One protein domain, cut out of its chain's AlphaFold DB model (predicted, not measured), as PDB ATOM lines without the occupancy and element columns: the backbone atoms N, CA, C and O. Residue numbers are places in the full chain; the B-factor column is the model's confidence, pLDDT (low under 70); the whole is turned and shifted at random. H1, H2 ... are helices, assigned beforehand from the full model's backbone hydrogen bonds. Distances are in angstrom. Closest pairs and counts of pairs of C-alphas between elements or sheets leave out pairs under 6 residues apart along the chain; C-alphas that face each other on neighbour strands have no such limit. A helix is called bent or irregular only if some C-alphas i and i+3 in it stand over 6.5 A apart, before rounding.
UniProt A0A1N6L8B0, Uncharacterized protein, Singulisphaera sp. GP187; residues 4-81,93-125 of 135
ATOM      1  N   ASP A   4     203.776 164.356 259.434       77.62
ATOM      2  CA  ASP A   4     204.123 163.541 260.612       77.62
ATOM      3  C   ASP A   4     203.181 162.347 260.820       77.62
ATOM      4  O   ASP A   4     203.623 161.220 261.070       77.62
ATOM      5  N   ASP A   5     201.877 162.555 260.638       73.81
ATOM      6  CA  ASP A   5     200.914 161.464 260.769       73.81
ATOM      7  C   ASP A   5     201.036 160.473 259.592       73.81
ATOM      8  O   ASP A   5     200.930 159.258 259.776       73.81
ATOM      9  N   ALA A   6     201.319 160.959 258.376       81.75
ATOM     10  CA  ALA A   6     201.559 160.107 257.208       81.75
ATOM     11  C   ALA A   6     202.854 159.287 257.362       81.75
ATOM     12  O   ALA A   6     202.872 158.105 257.015       81.75
ATOM     13  N   ARG A   7     203.906 159.867 257.961       86.06
ATOM     14  CA  ARG A   7     205.153 159.170 258.327       86.06
ATOM     15  C   ARG A   7     204.890 158.030 259.309       86.06
ATOM     16  O   ARG A   7     205.483 156.967 259.172       86.06
ATOM     17  N   THR A   8     203.981 158.230 260.264       84.62
ATOM     18  CA  THR A   8     203.611 157.207 261.258       84.62
ATOM     19  C   THR A   8     202.921 156.003 260.613       84.62
ATOM     20  O   THR A   8     203.134 154.861 261.017       84.62
ATOM     21  N   VAL A   9     202.100 156.239 259.589       85.00
ATOM     22  CA  VAL A   9     201.305 155.187 258.939       85.00
ATOM     23  C   VAL A   9     202.025 154.528 257.762       85.00
ATOM     24  O   VAL A   9     201.721 153.387 257.415       85.00
ATOM     25  N   TYR A  10     203.019 155.194 257.183       90.19
ATOM     26  CA  TYR A  10     203.812 154.671 256.074       90.19
ATOM     27  C   TYR A  10     204.365 153.244 256.318       90.19
ATOM     28  O   TYR A  10     204.094 152.374 255.485       90.19
ATOM     29  N   PRO A  11     205.008 152.920 257.464       90.62
ATOM     30  CA  PRO A  11     205.489 151.561 257.733       90.62
ATOM     31  C   PRO A  11     204.381 150.495 257.743       90.62
ATOM     32  O   PRO A  11     204.622 149.345 257.376       90.62
ATOM     33  N   ILE A  12     203.151 150.863 258.126       90.25
ATOM     34  CA  ILE A  12     202.001 149.944 258.097       90.25
ATOM     35  C   ILE A  12     201.698 149.542 256.658       90.25
ATOM     36  O   ILE A  12     201.482 148.364 256.376       90.25
ATOM     37  N   LEU A  13     201.676 150.515 255.747       90.38
ATOM     38  CA  LEU A  13     201.369 150.270 254.344       90.38
ATOM     39  C   LEU A  13     202.492 149.518 253.628       90.38
ATOM     40  O   LEU A  13     202.197 148.624 252.839       90.38
ATOM     41  N   VAL A  14     203.756 149.804 253.952       92.06
ATOM     42  CA  VAL A  14     204.900 149.029 253.442       92.06
ATOM     43  C   VAL A  14     204.801 147.567 253.876       92.06
ATOM     44  O   VAL A  14     204.909 146.669 253.042       92.06
ATOM     45  N   ARG A  15     204.505 147.306 255.155       90.94
ATOM     46  CA  ARG A  15     204.310 145.935 255.650       90.94
ATOM     47  C   ARG A  15     203.139 145.236 254.959       90.94
ATOM     48  O   ARG A  15     203.250 144.073 254.585       90.94
ATOM     49  N   ILE A  16     202.035 145.951 254.737       90.06
ATOM     50  CA  ILE A  16     200.903 145.447 253.947       90.06
ATOM     51  C   ILE A  16     201.354 145.070 252.530       90.06
ATOM     52  O   ILE A  16     200.996 143.993 252.058       90.06
ATOM     53  N   ALA A  17     202.132 145.922 251.858       91.25
ATOM     54  CA  ALA A  17     202.639 145.651 250.514       91.25
ATOM     55  C   ALA A  17     203.450 144.348 250.485       91.25
ATOM     56  O   ALA A  17     203.177 143.468 249.672       91.25
ATOM     57  N   GLN A  18     204.379 144.195 251.432       90.94
ATOM     58  CA  GLN A  18     205.236 143.015 251.570       90.94
ATOM     59  C   GLN A  18     204.429 141.738 251.844       90.94
ATOM     60  O   GLN A  18     204.627 140.729 251.164       90.94
ATOM     61  N   ASP A  19     203.478 141.784 252.783       89.25
ATOM     62  CA  ASP A  19     202.609 140.648 253.113       89.25
ATOM     63  C   ASP A  19     201.772 140.214 251.892       89.25
ATOM     64  O   ASP A  19     201.644 139.020 251.599       89.25
ATOM     65  N   LEU A  20     201.221 141.184 251.151       88.00
ATOM     66  CA  LEU A  20     200.432 140.945 249.940       88.00
ATOM     67  C   LEU A  20     201.291 140.401 248.790       88.00
ATOM     68  O   LEU A  20     200.858 139.484 248.088       88.00
ATOM     69  N   ALA A  21     202.501 140.932 248.602       88.94
ATOM     70  CA  ALA A  21     203.456 140.450 247.609       88.94
ATOM     71  C   ALA A  21     203.867 139.003 247.897       88.94
ATOM     72  O   ALA A  21     203.865 138.162 246.994       88.94
ATOM     73  N   GLN A  22     204.162 138.683 249.160       89.25
ATOM     74  CA  GLN A  22     204.515 137.325 249.563       89.25
ATOM     75  C   GLN A  22     203.341 136.363 249.360       89.25
ATOM     76  O   GLN A  22     203.515 135.302 248.767       89.25
ATOM     77  N   ALA A  23     202.126 136.743 249.769       85.50
ATOM     78  CA  ALA A  23     200.937 135.925 249.538       85.50
ATOM     79  C   ALA A  23     200.693 135.659 248.041       85.50
ATOM     80  O   ALA A  23     200.365 134.531 247.669       85.50
ATOM     81  N   ALA A  24     200.907 136.660 247.179       84.94
ATOM     82  CA  ALA A  24     200.801 136.503 245.732       84.94
ATOM     83  C   ALA A  24     201.860 135.536 245.169       84.94
ATOM     84  O   ALA A  24     201.517 134.655 244.377       84.94
ATOM     85  N   ARG A  25     203.122 135.649 245.610       87.62
ATOM     86  CA  ARG A  25     204.212 134.727 245.232       87.62
ATOM     87  C   ARG A  25     203.918 133.289 245.663       87.62
ATOM     88  O   ARG A  25     204.105 132.366 244.875       87.62
ATOM     89  N   ASP A  26     203.372 133.118 246.862       90.88
ATOM     90  CA  ASP A  26     202.987 131.817 247.421       90.88
ATOM     91  C   ASP A  26     201.700 131.243 246.802       90.88
ATOM     92  O   ASP A  26     201.259 130.161 247.192       90.88
ATOM     93  N   ARG A  27     201.051 131.968 245.875       84.12
ATOM     94  CA  ARG A  27     199.727 131.635 245.312       84.12
ATOM     95  C   ARG A  27     198.654 131.422 246.389       84.12
ATOM     96  O   ARG A  27     197.719 130.642 246.202       84.12
ATOM     97  N   ARG A  28     198.781 132.115 247.522       79.88
ATOM     98  CA  ARG A  28     197.796 132.115 248.606       79.88
ATOM     99  C   ARG A  28     196.747 133.191 248.358       79.88
ATOM    100  O   ARG A  28     197.032 134.247 247.796       79.88
ATOM    101  N   THR A  29     195.530 132.951 248.837       66.56
ATOM    102  CA  THR A  29     194.482 133.975 248.843       66.56
ATOM    103  C   THR A  29     194.885 135.099 249.794       66.56
ATOM    104  O   THR A  29     194.858 134.932 251.013       66.56
ATOM    105  N   ALA A  30     195.270 136.245 249.238       65.44
ATOM    106  CA  ALA A  30     195.510 137.457 250.002       65.44
ATOM    107  C   ALA A  30     194.178 138.110 250.407       65.44
ATOM    108  O   ALA A  30     193.251 138.207 249.601       65.44
ATOM    109  N   VAL A  31     194.084 138.570 251.657       70.50
ATOM    110  CA  VAL A  31     192.944 139.366 252.124       70.50
ATOM    111  C   VAL A  31     193.168 140.809 251.682       70.50
ATOM    112  O   VAL A  31     194.158 141.429 252.062       70.50
ATOM    113  N   TRP A  32     192.253 141.337 250.871       76.06
ATOM    114  CA  TRP A  32     192.231 142.753 250.508       76.06
ATOM    115  C   TRP A  32     192.151 143.621 251.763       76.06
ATOM    116  O   TRP A  32     191.358 143.329 252.658       76.06
ATOM    117  N   ILE A  33     192.940 144.693 251.820       80.75
ATOM    118  CA  ILE A  33     192.900 145.617 252.953       80.75
ATOM    119  C   ILE A  33     191.780 146.618 252.734       80.75
ATOM    120  O   ILE A  33     191.896 147.509 251.893       80.75
ATOM    121  N   SER A  34     190.707 146.473 253.510       78.81
ATOM    122  CA  SER A  34     189.615 147.431 253.479       78.81
ATOM    123  C   SER A  34     189.995 148.753 254.130       78.81
ATOM    124  O   SER A  34     190.928 148.848 254.929       78.81
ATOM    125  N   TYR A  35     189.219 149.784 253.810       79.25
ATOM    126  CA  TYR A  35     189.352 151.075 254.466       79.25
ATOM    127  C   TYR A  35     189.185 150.980 255.988       79.25
ATOM    128  O   TYR A  35     189.941 151.596 256.740       79.25
ATOM    129  N   ASP A  36     188.229 150.168 256.440       79.94
ATOM    130  CA  ASP A  36     187.967 149.961 257.861       79.94
ATOM    131  C   ASP A  36     189.115 149.188 258.525       79.94
ATOM    132  O   ASP A  36     189.552 149.574 259.611       79.94
ATOM    133  N   ASP A  37     189.666 148.166 257.856       84.06
ATOM    134  CA  ASP A  37     190.833 147.419 258.351       84.06
ATOM    135  C   ASP A  37     192.042 148.343 258.516       84.06
ATOM    136  O   ASP A  37     192.734 148.310 259.535       84.06
ATOM    137  N   PHE A  38     192.276 149.213 257.532       86.75
ATOM    138  CA  PHE A  38     193.337 150.208 257.599       86.75
ATOM    139  C   PHE A  38     193.125 151.201 258.748       86.75
ATOM    140  O   PHE A  38     194.057 151.474 259.506       86.75
ATOM    141  N   CYS A  39     191.894 151.688 258.940       86.25
ATOM    142  CA  CYS A  39     191.566 152.565 260.062       86.25
ATOM    143  C   CYS A  39     191.809 151.894 261.423       86.25
ATOM    144  O   CYS A  39     192.234 152.570 262.358       86.25
ATOM    145  N   GLN A  40     191.560 150.587 261.559       86.94
ATOM    146  CA  GLN A  40     191.864 149.869 262.802       86.94
ATOM    147  C   GLN A  40     193.372 149.749 263.036       86.94
ATOM    148  O   GLN A  40     193.835 150.091 264.122       86.94
ATOM    149  N   ARG A  41     194.150 149.391 262.008       88.69
ATOM    150  CA  ARG A  41     195.623 149.339 262.098       88.69
ATOM    151  C   ARG A  41     196.239 150.695 262.454       88.69
ATOM    152  O   ARG A  41     197.199 150.757 263.212       88.69
ATOM    153  N   CYS A  42     195.661 151.795 261.968       87.94
ATOM    154  CA  CYS A  42     196.078 153.145 262.360       87.94
ATOM    155  C   CYS A  42     195.910 153.378 263.875       87.94
ATOM    156  O   CYS A  42     196.798 153.928 264.527       87.94
ATOM    157  N   LYS A  43     194.808 152.914 264.476       88.62
ATOM    158  CA  LYS A  43     194.587 153.058 265.927       88.62
ATOM    159  C   LYS A  43     195.586 152.258 266.756       88.62
ATOM    160  O   LYS A  43     195.981 152.728 267.820       88.62
ATOM    161  N   GLU A  44     195.999 151.086 266.276       86.81
ATOM    162  CA  GLU A  44     196.986 150.225 266.948       86.81
ATOM    163  C   GLU A  44     198.346 150.919 267.114       86.81
ATOM    164  O   GLU A  44     199.036 150.677 268.100       86.81
ATOM    165  N   VAL A  45     198.698 151.838 266.208       84.31
ATOM    166  CA  VAL A  45     199.929 152.648 266.288       84.31
ATOM    167  C   VAL A  45     199.714 154.035 266.906       84.31
ATOM    168  O   VAL A  45     200.578 154.901 266.820       84.31
ATOM    169  N   GLY A  46     198.559 154.272 267.534       83.19
ATOM    170  CA  GLY A  46     198.270 155.522 268.240       83.19
ATOM    171  C   GLY A  46     197.669 156.640 267.384       83.19
ATOM    172  O   GLY A  46     197.415 157.722 267.917       83.19
ATOM    173  N   VAL A  47     197.351 156.395 266.108       84.56
ATOM    174  CA  VAL A  47     196.619 157.358 265.270       84.56
ATOM    175  C   VAL A  47     195.134 157.305 265.639       84.56
ATOM    176  O   VAL A  47     194.373 156.453 265.182       84.56
ATOM    177  N   LYS A  48     194.708 158.231 266.505       80.62
ATOM    178  CA  LYS A  48     193.333 158.326 267.045       80.62
ATOM    179  C   LYS A  48     192.398 159.174 266.176       80.62
ATOM    180  O   LYS A  48     191.485 159.824 266.679       80.62
ATOM    181  N   GLU A  49     192.645 159.190 264.876       79.81
ATOM    182  CA  GLU A  49     191.919 160.028 263.931       79.81
ATOM    183  C   GLU A  49     190.619 159.372 263.450       79.81
ATOM    184  O   GLU A  49     190.459 158.148 263.448       79.81
ATOM    185  N   THR A  50     189.656 160.200 263.037       78.50
ATOM    186  CA  THR A  50     188.409 159.686 262.450       78.50
ATOM    187  C   THR A  50     188.677 159.076 261.072       78.50
ATOM    188  O   THR A  50     189.613 159.508 260.394       78.50
ATOM    189  N   PRO A  51     187.822 158.158 260.578       75.81
ATOM    190  CA  PRO A  51     187.958 157.641 259.224       75.81
ATOM    191  C   PRO A  51     188.026 158.769 258.189       75.81
ATOM    192  O   PRO A  51     188.905 158.765 257.348       75.81
ATOM    193  N   ARG A  52     187.200 159.818 258.270       75.25
ATOM    194  CA  ARG A  52     187.302 160.946 257.325       75.25
ATOM    195  C   ARG A  52     188.670 161.639 257.375       75.25
ATOM    196  O   ARG A  52     189.181 162.040 256.334       75.25
ATOM    197  N   THR A  53     189.253 161.767 258.563       81.06
ATOM    198  CA  THR A  53     190.555 162.411 258.749       81.06
ATOM    199  C   THR A  53     191.714 161.546 258.248       81.06
ATOM    200  O   THR A  53     192.638 162.074 257.642       81.06
ATOM    201  N   ILE A  54     191.647 160.225 258.437       82.06
ATOM    202  CA  ILE A  54     192.642 159.267 257.922       82.06
ATOM    203  C   ILE A  54     192.775 159.399 256.401       82.06
ATOM    204  O   ILE A  54     193.877 159.467 255.859       82.06
ATOM    205  N   ALA A  55     191.643 159.529 255.713       79.19
ATOM    206  CA  ALA A  55     191.611 159.748 254.279       79.19
ATOM    207  C   ALA A  55     192.349 161.035 253.868       79.19
ATOM    208  O   ALA A  55     193.238 161.008 253.017       79.19
ATOM    209  N   THR A  56     191.971 162.169 254.455       79.62
ATOM    210  CA  THR A  56     192.434 163.484 253.994       79.62
ATOM    211  C   THR A  56     193.815 163.872 254.498       79.62
ATOM    212  O   THR A  56     194.515 164.587 253.789       79.62
ATOM    213  N   LYS A  57     194.214 163.432 255.697       82.25
ATOM    214  CA  LYS A  57     195.507 163.788 256.298       82.25
ATOM    215  C   LYS A  57     196.598 162.742 256.089       82.25
ATOM    216  O   LYS A  57     197.763 163.097 256.208       82.25
ATOM    217  N   LEU A  58     196.250 161.484 255.805       85.31
ATOM    218  CA  LEU A  58     197.237 160.395 255.718       85.31
ATOM    219  C   LEU A  58     197.343 159.869 254.296       85.31
ATOM    220  O   LEU A  58     198.393 159.985 253.673       85.31
ATOM    221  N   LEU A  59     196.244 159.334 253.762       86.44
ATOM    222  CA  LEU A  59     196.275 158.636 252.478       86.44
ATOM    223  C   LEU A  59     196.447 159.586 251.293       86.44
ATOM    224  O   LEU A  59     197.303 159.324 250.454       86.44
ATOM    225  N   LYS A  60     195.703 160.702 251.241       87.12
ATOM    226  CA  LYS A  60     195.877 161.697 250.167       87.12
ATOM    227  C   LYS A  60     197.294 162.298 250.150       87.12
ATOM    228  O   LYS A  60     197.910 162.276 249.092       87.12
ATOM    229  N   PRO A  61     197.857 162.790 251.275       88.25
ATOM    230  CA  PRO A  61     199.224 163.308 251.270       88.25
ATOM    231  C   PRO A  61     200.263 162.253 250.895       88.25
ATOM    232  O   PRO A  61     201.178 162.557 250.140       88.25
ATOM    233  N   LEU A  62     200.099 161.009 251.357       89.12
ATOM    234  CA  LEU A  62     200.986 159.915 250.973       89.12
ATOM    235  C   LEU A  62     200.928 159.626 249.467       89.12
ATOM    236  O   LEU A  62     201.975 159.503 248.840       89.12
ATOM    237  N   GLN A  63     199.725 159.556 248.888       90.88
ATOM    238  CA  GLN A  63     199.537 159.396 247.446       90.88
ATOM    239  C   GLN A  63     200.270 160.501 246.682       90.88
ATOM    240  O   GLN A  63     201.069 160.206 245.796       90.88
ATOM    241  N   THR A  64     200.046 161.767 247.049       89.56
ATOM    242  CA  THR A  64     200.714 162.913 246.419       89.56
ATOM    243  C   THR A  64     202.231 162.762 246.461       89.56
ATOM    244  O   THR A  64     202.889 162.839 245.429       89.56
ATOM    245  N   VAL A  65     202.781 162.480 247.639       90.56
ATOM    246  CA  VAL A  65     204.226 162.413 247.852       90.56
ATOM    247  C   VAL A  65     204.864 161.227 247.118       90.56
ATOM    248  O   VAL A  65     205.938 161.384 246.536       90.56
ATOM    249  N   CYS A  66     204.202 160.064 247.064       91.56
ATOM    250  CA  CYS A  66     204.628 158.944 246.220       91.56
ATOM    251  C   CYS A  66     204.697 159.360 244.744       91.56
ATOM    252  O   CYS A  66     205.736 159.206 244.101       91.56
ATOM    253  N   LEU A  67     203.618 159.953 244.230       91.25
ATOM    254  CA  LEU A  67     203.501 160.335 242.824       91.25
ATOM    255  C   LEU A  67     204.438 161.489 242.419       91.25
ATOM    256  O   LEU A  67     204.815 161.580 241.249       91.25
ATOM    257  N   GLU A  68     204.803 162.381 243.341       90.69
ATOM    258  CA  GLU A  68     205.794 163.451 243.127       90.69
ATOM    259  C   GLU A  68     207.233 162.916 243.094       90.69
ATOM    260  O   GLU A  68     208.070 163.442 242.365       90.69
ATOM    261  N   ASN A  69     207.515 161.836 243.829       90.12
ATOM    262  CA  ASN A  69     208.837 161.202 243.885       90.12
ATOM    263  C   ASN A  69     209.000 160.044 242.885       90.12
ATOM    264  O   ASN A  69     209.975 159.301 242.959       90.12
ATOM    265  N   ASN A  70     208.070 159.889 241.935       89.19
ATOM    266  CA  ASN A  70     208.042 158.786 240.965       89.19
ATOM    267  C   ASN A  70     208.027 157.388 241.616       89.19
ATOM    268  O   ASN A  70     208.516 156.419 241.035       89.19
ATOM    269  N   LEU A  71     207.455 157.283 242.816       92.44
ATOM    270  CA  LEU A  71     207.206 156.017 243.492       92.44
ATOM    271  C   LEU A  71     205.774 155.539 243.208       92.44
ATOM    272  O   LEU A  71     204.890 156.362 242.951       92.44
ATOM    273  N   PRO A  72     205.512 154.221 243.272       92.88
ATOM    274  CA  PRO A  72     204.156 153.700 243.137       92.88
ATOM    275  C   PRO A  72     203.202 154.297 244.177       92.88
ATOM    276  O   PRO A  72     203.611 154.648 245.280       92.88
ATOM    277  N   ASP A  73     201.911 154.374 243.869       92.19
ATOM    278  CA  ASP A  73     200.922 154.864 244.830       92.19
ATOM    279  C   ASP A  73     200.642 153.830 245.922       92.19
ATOM    280  O   ASP A  73     199.842 152.907 245.761       92.19
ATOM    281  N   LEU A  74     201.273 154.022 247.076       90.06
ATOM    282  CA  LEU A  74     201.116 153.129 248.217       90.06
ATOM    283  C   LEU A  74     199.684 153.146 248.792       90.06
ATOM    284  O   LEU A  74     199.240 152.158 249.384       90.06
ATOM    285  N   SER A  75     198.920 154.225 248.580       88.31
ATOM    286  CA  SER A  75     197.521 154.309 249.016       88.31
ATOM    287  C   SER A  75     196.597 153.383 248.214       88.31
ATOM    288  O   SER A  75     195.550 152.973 248.727       88.31
ATOM    289  N   ALA A  76     197.011 152.963 247.009       89.06
ATOM    290  CA  ALA A  76     196.261 152.038 246.159       89.06
ATOM    291  C   ALA A  76     196.081 150.643 246.785       89.06
ATOM    292  O   ALA A  76     195.199 149.889 246.371       89.06
ATOM    293  N   LEU A  77     196.875 150.304 247.811       87.69
ATOM    294  CA  LEU A  77     196.747 149.068 248.590       87.69
ATOM    295  C   LEU A  77     195.492 149.028 249.472       87.69
ATOM    296  O   LEU A  77     195.036 147.941 249.835       87.69
ATOM    297  N   VAL A  78     194.926 150.190 249.814       85.25
ATOM    298  CA  VAL A  78     193.705 150.296 250.619       85.25
ATOM    299  C   VAL A  78     192.496 150.249 249.686       85.25
ATOM    300  O   VAL A  78     192.028 151.266 249.173       85.25
ATOM    301  N   ILE A  79     191.976 149.046 249.457       71.81
ATOM    302  CA  ILE A  79     190.858 148.794 248.545       71.81
ATOM    303  C   ILE A  79     189.589 148.594 249.358       71.81
ATOM    304  O   ILE A  79     189.510 147.704 250.197       71.81
ATOM    305  N   GLN A  80     188.554 149.395 249.099       61.97
ATOM    306  CA  GLN A  80     187.280 149.260 249.803       61.97
ATOM    307  C   GLN A  80     186.704 147.846 249.647       61.97
ATOM    308  O   GLN A  80     186.558 147.331 248.537       61.97
ATOM    309  N   LYS A  81     186.359 147.224 250.781       50.66
ATOM    310  CA  LYS A  81     185.631 145.959 250.782       50.66
ATOM    311  C   LYS A  81     184.213 146.211 250.256       50.66
ATOM    312  O   LYS A  81     183.582 147.176 250.697       50.66
ATOM    313  N   ARG A  93     186.722 149.721 243.191       61.47
ATOM    314  CA  ARG A  93     186.459 151.166 243.040       61.47
ATOM    315  C   ARG A  93     186.839 151.898 244.320       61.47
ATOM    316  O   ARG A  93     186.117 151.775 245.308       61.47
ATOM    317  N   PRO A  94     187.971 152.621 244.355       66.94
ATOM    318  CA  PRO A  94     188.190 153.565 245.436       66.94
ATOM    319  C   PRO A  94     187.162 154.701 245.315       66.94
ATOM    320  O   PRO A  94     186.566 154.912 244.254       66.94
ATOM    321  N   SER A  95     186.961 155.437 246.407       69.75
ATOM    322  CA  SER A  95     186.121 156.643 246.408       69.75
ATOM    323  C   SER A  95     186.565 157.624 245.315       69.75
ATOM    324  O   SER A  95     187.760 157.724 245.051       69.75
ATOM    325  N   ASP A  96     185.646 158.402 244.734       71.56
ATOM    326  CA  ASP A  96     185.942 159.384 243.674       71.56
ATOM    327  C   ASP A  96     187.125 160.300 244.022       71.56
ATOM    328  O   ASP A  96     187.984 160.578 243.188       71.56
ATOM    329  N   GLY A  97     187.247 160.683 245.296       74.19
ATOM    330  CA  GLY A  97     188.344 161.525 245.771       74.19
ATOM    331  C   GLY A  97     189.744 160.907 245.661       74.19
ATOM    332  O   GLY A  97     190.712 161.630 245.865       74.19
ATOM    333  N   TRP A  98     189.879 159.595 245.416       81.62
ATOM    334  CA  TRP A  98     191.175 158.904 245.247       81.62
ATOM    335  C   TRP A  98     191.683 158.992 243.808       81.62
ATOM    336  O   TRP A  98     192.868 158.789 243.552       81.62
ATOM    337  N   TRP A  99     190.784 159.297 242.873       85.50
ATOM    338  CA  TRP A  99     191.104 159.471 241.464       85.50
ATOM    339  C   TRP A  99     191.653 160.860 241.161       85.50
ATOM    340  O   TRP A  99     192.278 161.023 240.121       85.50
ATOM    341  N   GLU A 100     191.436 161.844 242.045       88.88
ATOM    342  CA  GLU A 100     191.803 163.251 241.824       88.88
ATOM    343  C   GLU A 100     193.237 163.405 241.307       88.88
ATOM    344  O   GLU A 100     193.443 164.077 240.302       88.88
ATOM    345  N   ALA A 101     194.219 162.747 241.935       88.56
ATOM    346  CA  ALA A 101     195.614 162.847 241.513       88.56
ATOM    347  C   ALA A 101     195.828 162.331 240.078       88.56
ATOM    348  O   ALA A 101     196.449 163.011 239.263       88.56
ATOM    349  N   TYR A 102     195.262 161.173 239.743       90.44
ATOM    350  CA  TYR A 102     195.388 160.555 238.422       90.44
ATOM    351  C   TYR A 102     194.626 161.310 237.332       90.44
ATOM    352  O   TYR A 102     195.130 161.474 236.223       90.44
ATOM    353  N   VAL A 103     193.431 161.806 237.656       90.94
ATOM    354  CA  VAL A 103     192.601 162.606 236.750       90.94
ATOM    355  C   VAL A 103     193.278 163.941 236.453       90.94
ATOM    356  O   VAL A 103     193.398 164.318 235.291       90.94
ATOM    357  N   ASN A 104     193.794 164.626 237.477       91.19
ATOM    358  CA  ASN A 104     194.491 165.906 237.310       91.19
ATOM    359  C   ASN A 104     195.787 165.768 236.496       91.19
ATOM    360  O   ASN A 104     196.192 166.713 235.825       91.19
ATOM    361  N   ARG A 105     196.423 164.592 236.539       89.19
ATOM    362  CA  ARG A 105     197.613 164.256 235.740       89.19
ATOM    363  C   ARG A 105     197.272 163.748 234.333       89.19
ATOM    364  O   ARG A 105     198.180 163.512 233.542       89.19
ATOM    365  N   GLY A 106     195.986 163.589 234.004       91.38
ATOM    366  CA  GLY A 106     195.529 163.063 232.715       91.38
ATOM    367  C   GLY A 106     195.837 161.576 232.500       91.38
ATOM    368  O   GLY A 106     195.826 161.114 231.364       91.38
ATOM    369  N   GLU A 107     196.129 160.829 233.567       91.81
ATOM    370  CA  GLU A 107     196.545 159.424 233.500       91.81
ATOM    371  C   GLU A 107     195.353 158.457 233.418       91.81
ATOM    372  O   GLU A 107     195.493 157.352 232.899       91.81
ATOM    373  N   SER A 108     194.190 158.859 233.945       91.75
ATOM    374  CA  SER A 108     192.990 158.020 234.031       91.75
ATOM    375  C   SER A 108     191.716 158.851 234.222       91.75
ATOM    376  O   SER A 108     191.772 160.036 234.546       91.75
ATOM    377  N   THR A 109     190.548 158.215 234.090       89.75
ATOM    378  CA  THR A 109     189.238 158.765 234.485       89.75
ATOM    379  C   THR A 109     188.678 158.070 235.726       89.75
ATOM    380  O   THR A 109     189.039 156.928 236.014       89.75
ATOM    381  N   VAL A 110     187.758 158.731 236.440       86.44
ATOM    382  CA  VAL A 110     187.042 158.131 237.581       86.44
ATOM    383  C   VAL A 110     186.341 156.843 237.145       86.44
ATOM    384  O   VAL A 110     185.565 156.839 236.191       86.44
ATOM    385  N   GLY A 111     186.598 155.749 237.865       80.81
ATOM    386  CA  GLY A 111     185.958 154.456 237.622       80.81
ATOM    387  C   GLY A 111     186.675 153.540 236.623       80.81
ATOM    388  O   GLY A 111     186.134 152.473 236.324       80.81
ATOM    389  N   ASP A 112     187.875 153.899 236.151       85.81
ATOM    390  CA  ASP A 112     188.738 153.025 235.338       85.81
ATOM    391  C   ASP A 112     189.353 151.894 236.188       85.81
ATOM    392  O   ASP A 112     190.499 151.929 236.643       85.81
ATOM    393  N   VAL A 113     188.542 150.873 236.460       79.88
ATOM    394  CA  VAL A 113     188.919 149.735 237.309       79.88
ATOM    395  C   VAL A 113     190.227 149.050 236.860       79.88
ATOM    396  O   VAL A 113     191.062 148.785 237.732       79.88
ATOM    397  N   PRO A 114     190.461 148.772 235.557       83.75
ATOM    398  CA  PRO A 114     191.739 148.237 235.089       83.75
ATOM    399  C   PRO A 114     192.946 149.104 235.461       83.75
ATOM    400  O   PRO A 114     193.954 148.564 235.927       83.75
ATOM    401  N   PHE A 115     192.845 150.428 235.303       88.69
ATOM    402  CA  PHE A 115     193.906 151.346 235.711       88.69
ATOM    403  C   PHE A 115     194.195 151.222 237.209       88.69
ATOM    404  O   PHE A 115     195.345 151.016 237.602       88.69
ATOM    405  N   TRP A 116     193.159 151.272 238.051       85.88
ATOM    406  CA  TRP A 116     193.346 151.186 239.502       85.88
ATOM    407  C   TRP A 116     193.972 149.860 239.929       85.88
ATOM    408  O   TRP A 116     194.873 149.824 240.769       85.88
ATOM    409  N   PHE A 117     193.535 148.756 239.322       84.06
ATOM    410  CA  PHE A 117     194.106 147.446 239.606       84.06
ATOM    411  C   PHE A 117     195.592 147.373 239.238       84.06
ATOM    412  O   PHE A 117     196.378 146.789 239.983       84.06
ATOM    413  N   LYS A 118     196.003 148.024 238.145       88.69
ATOM    414  CA  LYS A 118     197.416 148.139 237.780       88.69
ATOM    415  C   LYS A 118     198.210 148.943 238.816       88.69
ATOM    416  O   LYS A 118     199.313 148.527 239.167       88.69
ATOM    417  N   GLN A 119     197.661 150.040 239.343       90.56
ATOM    418  CA  GLN A 119     198.310 150.808 240.418       90.56
ATOM    419  C   GLN A 119     198.466 149.967 241.687       90.56
ATOM    420  O   GLN A 119     199.554 149.905 242.253       90.56
ATOM    421  N   TYR A 120     197.425 149.220 242.065       88.69
ATOM    422  CA  TYR A 120     197.493 148.255 243.161       88.69
ATOM    423  C   TYR A 120     198.608 147.218 242.957       88.69
ATOM    424  O   TYR A 120     199.408 146.996 243.863       88.69
ATOM    425  N   GLN A 121     198.686 146.591 241.778       88.69
ATOM    426  CA  GLN A 121     199.731 145.607 241.477       88.69
ATOM    427  C   GLN A 121     201.123 146.234 241.536       88.69
ATOM    428  O   GLN A 121     202.024 145.656 242.132       88.69
ATOM    429  N   THR A 122     201.277 147.435 240.980       93.06
ATOM    430  CA  THR A 122     202.549 148.167 240.978       93.06
ATOM    431  C   THR A 122     202.995 148.487 242.402       93.06
ATOM    432  O   THR A 122     204.146 148.245 242.748       93.06
ATOM    433  N   ALA A 123     202.085 148.965 243.253       93.00
ATOM    434  CA  ALA A 123     202.375 149.243 244.655       93.00
ATOM    435  C   ALA A 123     202.666 147.968 245.457       93.00
ATOM    436  O   ALA A 123     203.575 147.958 246.281       93.00
ATOM    437  N   ARG A 124     201.931 146.878 245.212       91.69
ATOM    438  CA  ARG A 124     202.152 145.589 245.879       91.69
ATOM    439  C   ARG A 124     203.509 144.996 245.514       91.69
ATOM    440  O   ARG A 124     204.232 144.550 246.393       91.69
ATOM    441  N   ASP A 125     203.833 144.968 244.225       92.19
ATOM    442  CA  ASP A 125     204.977 144.223 243.695       92.19
ATOM    443  C   ASP A 125     206.274 145.045 243.665       92.19
ATOM    444  O   ASP A 125     207.306 144.530 243.231       92.19
TER     445      ASP A 125
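Overview. This is residues 4 to 81 and 93 to 125 of the 135 residues of an uncharacterized protein of Singulisphaera sp. GP187 (UniProt A0A1N6L8B0). Short H4 lies in the middle of a compact, rounded all-helix body: long H1 stands beside it, H3 crosses H1 near one end, H6 ends on H1 farther along, and H2 and H5 lie outermost. The 111 printed residues include six named helices, H1 to H6 in chain order, and no named strand; packing is mostly crossed. The radius of gyration of the C-alphas is 13.4 A, the spans 36 by 34 by 26 A.

Arrangement. H1, residues 4 to 25, is the hub, touching four helices; it is only just irregular, C-alphas 8 and 11 being 6.9 A apart. Its residues 9 to 12 only just touch H2, residues 35 to 44, with 3 pairs of C-alphas within 8 A, the closest Val 9 and Cys 42, 6.6 A. Its residues 5 to 10 touch residues 57 to 62 of H3, residues 51 to 68, about perpendicular at 75 degrees; the closest C-alphas are Ala 6 and Leu 58, 4.6 A. H4, residues 74 to 77, touches H1, H3 and H6, residues 113 to 125; its closest C-alpha pair with H6 is Ala 76 and Tyr 120, 5.0 A. Residues 123 to 125 of H6 touch residues 17 to 21 of H1, about perpendicular at 88 degrees, closest at C-alphas 17 and 124, 4.7 A. H5, residues 100 to 104, is close to but not clearly touching H3, C-alphas 64 and 101 being closest at 7.1 A. Every O i to N i+4 pair is within hydrogen-bond range in H2, H5 and H6, against 16 of 18 in H1 and 11 of 14 in H3; H4 is too short for one.

Along the chain. H1 runs 32.7 A from C-alpha 4 at (204.123, 163.541, 260.612); H3 is 24.7 A long, and H6 runs 18.1 A to C-alpha 125 at (204.977, 144.223, 243.695).

Size, cuts and confidence. Residues 82 to 92 are not printed, with 9.4 A between C-alphas 81 and 93; of the links printed whole, none is long. pLDDT is under 70 at residues 29 to 30, 80 to 81 and 93 to 95.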